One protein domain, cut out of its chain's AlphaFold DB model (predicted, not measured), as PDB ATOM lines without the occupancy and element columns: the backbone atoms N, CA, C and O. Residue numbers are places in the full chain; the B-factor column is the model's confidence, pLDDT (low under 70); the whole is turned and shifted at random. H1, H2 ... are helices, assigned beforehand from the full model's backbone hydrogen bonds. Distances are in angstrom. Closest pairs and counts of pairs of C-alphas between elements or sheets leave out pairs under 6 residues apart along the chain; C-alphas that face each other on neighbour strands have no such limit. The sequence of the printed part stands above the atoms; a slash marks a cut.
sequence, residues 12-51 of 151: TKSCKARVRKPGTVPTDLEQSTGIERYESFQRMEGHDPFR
ATOM      1  N   THR A  12     -36.984  15.891  25.461       46.56
ATOM      2  CA  THR A  12     -35.929  15.323  24.591       46.56
ATOM      3  C   THR A  12     -34.531  15.179  25.232       46.56
ATOM      4  O   THR A  12     -33.653  14.558  24.641       46.56
ATOM      5  N   LYS A  13     -34.306  15.724  26.435       47.78
ATOM      6  CA  LYS A  13     -33.142  15.529  27.305       47.78
ATOM      7  C   LYS A  13     -33.120  14.194  28.076       47.78
ATOM      8  O   LYS A  13     -32.033  13.678  28.288       47.78
ATOM      9  N   SER A  14     -34.262  13.620  28.474       54.72
ATOM     10  CA  SER A  14     -34.326  12.320  29.179       54.72
ATOM     11  C   SER A  14     -33.998  11.145  28.247       54.72
ATOM     12  O   SER A  14     -33.320  10.191  28.629       54.72
ATOM     13  N   CYS A  15     -34.408  11.259  26.980       52.72
ATOM     14  CA  CYS A  15     -34.250  10.205  25.978       52.72
ATOM     15  C   CYS A  15     -32.858  10.153  25.321       52.72
ATOM     16  O   CYS A  15     -32.618   9.289  24.477       52.72
ATOM     17  N   LYS A  16     -31.952  11.080  25.666       60.03
ATOM     18  CA  LYS A  16     -30.590  11.125  25.123       60.03
ATOM     19  C   LYS A  16     -29.608  10.394  26.036       60.03
ATOM     20  O   LYS A  16     -29.568  10.624  27.244       60.03
ATOM     21  N   ALA A  17     -28.795   9.553  25.407       65.94
ATOM     22  CA  ALA A  17     -27.603   8.931  25.961       65.94
ATOM     23  C   ALA A  17     -26.684   9.966  26.639       65.94
ATOM     24  O   ALA A  17     -26.470  11.065  26.117       65.94
ATOM     25  N   ARG A  18     -26.127   9.616  27.806       69.75
ATOM     26  CA  ARG A  18     -25.090  10.428  28.462       69.75
ATOM     27  C   ARG A  18     -23.744  10.121  27.810       69.75
ATOM     28  O   ARG A  18     -23.405   8.963  27.600       69.75
ATOM     29  N   VAL A  19     -22.965  11.159  27.510       68.44
ATOM     30  CA  VAL A  19     -21.610  10.993  26.967       68.44
ATOM     31  C   VAL A  19     -20.671  10.553  28.089       68.44
ATOM     32  O   VAL A  19     -20.631  11.185  29.147       68.44
ATOM     33  N   ARG A  20     -19.902   9.485  27.853       76.88
ATOM     34  CA  ARG A  20     -18.926   8.948  28.806       76.88
ATOM     35  C   ARG A  20     -17.485   9.265  28.402       76.88
ATOM     36  O   ARG A  20     -17.192   9.569  27.249       76.88
ATOM     37  N   LYS A  21     -16.586   9.208  29.391       83.25
ATOM     38  CA  LYS A  21     -15.137   9.346  29.228       83.25
ATOM     39  C   LYS A  21     -14.595   8.337  28.198       83.25
ATOM     40  O   LYS A  21     -15.029   7.185  28.204       83.25
ATOM     41  N   PRO A  22     -13.635   8.735  27.350       79.12
ATOM     42  CA  PRO A  22     -13.008   7.831  26.390       79.12
ATOM     43  C   PRO A  22     -12.218   6.719  27.104       79.12
ATOM     44  O   PRO A  22     -11.581   6.969  28.126       79.12
ATOM     45  N   GLY A  23     -12.262   5.497  26.561       85.88
ATOM     46  CA  GLY A  23     -11.489   4.340  27.049       85.88
ATOM     47  C   GLY A  23     -12.238   3.349  27.953       85.88
ATOM     48  O   GLY A  23     -11.642   2.370  28.389       85.88
ATOM     49  N   THR A  24     -13.530   3.554  28.227       85.69
ATOM     50  CA  THR A  24     -14.373   2.611  28.991       85.69
ATOM     51  C   THR A  24     -15.564   2.143  28.157       85.69
ATOM     52  O   THR A  24     -16.159   2.941  27.440       85.69
ATOM     53  N   VAL A  25     -15.914   0.855  28.247       87.19
ATOM     54  CA  VAL A  25     -16.971   0.216  27.440       87.19
ATOM     55  C   VAL A  25     -18.367   0.601  27.920       87.19
ATOM     56  O   VAL A  25     -18.678   0.287  29.074       87.19
ATOM     57  N   PRO A  26     -19.214   1.184  27.042       83.94
ATOM     58  CA  PRO A  26     -20.631   1.442  27.207       83.94
ATOM     59  C   PRO A  26     -21.385   0.645  28.259       83.94
ATOM     60  O   PRO A  26     -21.373  -0.573  28.146       83.94
ATOM     61  N   THR A  27     -22.125   1.245  29.187       85.69
ATOM     62  CA  THR A  27     -23.267   0.531  29.770       85.69
ATOM     63  C   THR A  27     -24.447   0.733  28.838       85.69
ATOM     64  O   THR A  27     -24.573   1.786  28.206       85.69
ATOM     65  N   ASP A  28     -25.314  -0.268  28.770       83.69
ATOM     66  CA  ASP A  28     -26.487  -0.260  27.896       83.69
ATOM     67  C   ASP A  28     -27.378   0.968  28.165       83.69
ATOM     68  O   ASP A  28     -27.744   1.716  27.265       83.69
ATOM     69  N   LEU A  29     -27.548   1.334  29.440       84.12
ATOM     70  CA  LEU A  29     -28.275   2.540  29.841       84.12
ATOM     71  C   LEU A  29     -27.662   3.857  29.336       84.12
ATOM     72  O   LEU A  29     -28.341   4.879  29.256       84.12
ATOM     73  N   GLU A  30     -26.367   3.890  29.048       84.12
ATOM     74  CA  GLU A  30     -25.701   5.102  28.581       84.12
ATOM     75  C   GLU A  30     -25.647   5.213  27.069       84.12
ATOM     76  O   GLU A  30     -25.593   6.338  26.589       84.12
ATOM     77  N   GLN A  31     -25.670   4.102  26.333       87.25
ATOM     78  CA  GLN A  31     -25.775   4.117  24.868       87.25
ATOM     79  C   GLN A  31     -27.218   4.086  24.380       87.25
ATOM     80  O   GLN A  31     -27.483   4.489  23.249       87.25
ATOM     81  N   SER A  32     -28.141   3.661  25.237       86.62
ATOM     82  CA  SER A  32     -29.538   3.527  24.878       86.62
ATOM     83  C   SER A  32     -30.182   4.846  24.489       86.62
ATOM     84  O   SER A  32     -30.005   5.882  25.149       86.62
ATOM     85  N   THR A  33     -30.972   4.809  23.417       86.00
ATOM     86  CA  THR A  33     -31.730   5.966  22.920       86.00
ATOM     87  C   THR A  33     -33.132   5.559  22.472       86.00
ATOM     88  O   THR A  33     -33.382   4.425  22.076       86.00
ATOM     89  N   GLY A  34     -34.078   6.499  22.544       89.62
ATOM     90  CA  GLY A  34     -35.440   6.279  22.051       89.62
ATOM     91  C   GLY A  34     -36.230   5.236  22.851       89.62
ATOM     92  O   GLY A  34     -36.321   5.334  24.075       89.62
ATOM     93  N   ILE A  35     -36.841   4.279  22.142       90.00
ATOM     94  CA  ILE A  35     -37.733   3.261  22.725       90.00
ATOM     95  C   ILE A  35     -36.954   2.257  23.570       90.00
ATOM     96  O   ILE A  35     -37.401   1.904  24.655       90.00
ATOM     97  N   GLU A  36     -35.774   1.852  23.109       88.00
ATOM     98  CA  GLU A  36     -34.932   0.890  23.818       88.00
ATOM     99  C   GLU A  36     -34.510   1.454  25.189       88.00
ATOM    100  O   GLU A  36     -34.672   0.794  26.211       88.00
ATOM    101  N   ARG A  37     -34.186   2.751  25.262       88.94
ATOM    102  CA  ARG A  37     -33.980   3.449  26.544       88.94
ATOM    103  C   ARG A  37     -35.222   3.425  27.442       88.94
ATOM    104  O   ARG A  37     -35.106   3.147  28.631       88.94
ATOM    105  N   TYR A  38     -36.399   3.745  26.902       89.12
ATOM    106  CA  TYR A  38     -37.663   3.775  27.657       89.12
ATOM    107  C   TYR A  38     -38.024   2.405  28.247       89.12
ATOM    108  O   TYR A  38     -38.490   2.306  29.384       89.12
ATOM    109  N   GLU A  39     -37.772   1.351  27.481       89.81
ATOM    110  CA  GLU A  39     -37.989  -0.031  27.876       89.81
ATOM    111  C   GLU A  39     -36.995  -0.470  28.960       89.81
ATOM    112  O   GLU A  39     -37.406  -0.976  30.005       89.81
ATOM    113  N   SER A  40     -35.705  -0.191  28.759       87.69
ATOM    114  CA  SER A  40     -34.638  -0.472  29.724       87.69
ATOM    115  C   SER A  40     -34.860   0.250  31.059       87.69
ATOM    116  O   SER A  40     -34.688  -0.357  32.115       87.69
ATOM    117  N   PHE A  41     -35.310   1.511  31.048       87.81
ATOM    118  CA  PHE A  41     -35.637   2.239  32.281       87.81
ATOM    119  C   PHE A  41     -36.787   1.612  33.063       87.81
ATOM    120  O   PHE A  41     -36.639   1.361  34.255       87.81
ATOM    121  N   GLN A  42     -37.906   1.313  32.410       88.25
ATOM    122  CA  GLN A  42     -39.055   0.754  33.124       88.25
ATOM    123  C   GLN A  42     -38.806  -0.663  33.610       88.25
ATOM    124  O   GLN A  42     -39.229  -1.005  34.711       88.25
ATOM    125  N   ARG A  43     -38.043  -1.468  32.863       88.12
ATOM    126  CA  ARG A  43     -37.633  -2.791  33.343       88.12
ATOM    127  C   ARG A  43     -36.786  -2.718  34.604       88.12
ATOM    128  O   ARG A  43     -36.961  -3.561  35.480       88.12
ATOM    129  N   MET A  44     -35.917  -1.713  34.732       87.00
ATOM    130  CA  MET A  44     -35.182  -1.476  35.981       87.00
ATOM    131  C   MET A  44     -36.106  -1.060  37.135       87.00
ATOM    132  O   MET A  44     -35.834  -1.414  38.278       87.00
ATOM    133  N   GLU A  45     -37.205  -0.356  36.852       89.06
ATOM    134  CA  GLU A  45     -38.253  -0.010  37.830       89.06
ATOM    135  C   GLU A  45     -39.216  -1.181  38.120       89.06
ATOM    136  O   GLU A  45     -40.088  -1.073  38.980       89.06
ATOM    137  N   GLY A  46     -39.059  -2.320  37.435       89.38
ATOM    138  CA  GLY A  46     -39.931  -3.490  37.573       89.38
ATOM    139  C   GLY A  46     -41.261  -3.373  36.819       89.38
ATOM    140  O   GLY A  46     -42.180  -4.156  37.065       89.38
ATOM    141  N   HIS A  47     -41.379  -2.417  35.898       85.94
ATOM    142  CA  HIS A  47     -42.549  -2.205  35.053       85.94
ATOM    143  C   HIS A  47     -42.292  -2.683  33.618       85.94
ATOM    144  O   HIS A  47     -41.237  -2.437  33.037       85.94
ATOM    145  N   ASP A  48     -43.273  -3.365  33.022       85.31
ATOM    146  CA  ASP A  48     -43.237  -3.743  31.607       85.31
ATOM    147  C   ASP A  48     -44.088  -2.757  30.786       85.31
ATOM    148  O   ASP A  48     -45.322  -2.828  30.856       85.31
ATOM    149  N   PRO A  49     -43.477  -1.832  30.017       83.56
ATOM    150  CA  PRO A  49     -44.233  -0.858  29.229       83.56
ATOM    151  C   PRO A  49     -45.083  -1.490  28.136       83.56
ATOM    152  O   PRO A  49     -46.101  -0.929  27.733       83.56
ATOM    153  N   PHE A  50     -44.661  -2.650  27.637       85.00
ATOM    154  CA  PHE A  50     -45.285  -3.332  26.514       85.00
ATOM    155  C   PHE A  50     -45.925  -4.627  26.989       85.00
ATOM    156  O   PHE A  50     -45.575  -5.715  26.538       85.00
ATOM    157  N   ARG A  51     -46.895  -4.494  27.900       77.62
ATOM    158  CA  ARG A  51     -47.619  -5.626  28.481       77.62
ATOM    159  C   ARG A  51     -48.121  -6.586  27.392       77.62
ATOM    160  O   ARG A  51     -49.115  -6.316  26.722       77.62
TER     161      ARG A  51
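AT A GLANCE: This is residues 12 to 51 of the 151 residues of the protein "Cytochrome c oxidase subunit 4" of Puccinia graminis f. sp. tritici (UniProt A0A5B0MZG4). With little regular structure, the model is a long loop that runs out, turns at residues 21 to 27, which stick out free, and comes back to the short helix H1, followed by the longer helix H2 and a tail that ends at the opposite end from the turn. The printed part has 40 residues with two named helices, H1 then H2, and no named strand; the class is all helix, with 15 residues in named elements. It is loose, with a radius of gyration of the C-alphas of 11.3 A, and elongated, spanning 37 by 20 by 12 A.

IN THESE COORDINATES: Residues 12 to 27 hold no named element, from C-alpha 12 at (-35.929, 15.323, 24.591). H1 is residues 28 to 31, beginning at C-alpha 28 (-26.487, -0.260, 27.896). H2 is residues 34 to 44, 15.9 A long, ending at C-alpha 44 (-35.182, -1.476, 35.981).

HOW THE PARTS SIT: A tight link of 2 residues joins H1 to H2. They only just touch, with 3 pairs of C-alphas within 8 A; the closest C-alphas are those of Leu 29 and Arg 37, 6.7 A apart. In H2 every O i to N i+4 pair is within hydrogen-bond range; H1 is too short for such a pair.

THE WHOLE: The C-alphas of Gly 23 and Arg 51, the two farthest apart, are 37.5 A apart. The printed part has no cut. Residues 12 to 19 have pLDDT under 70.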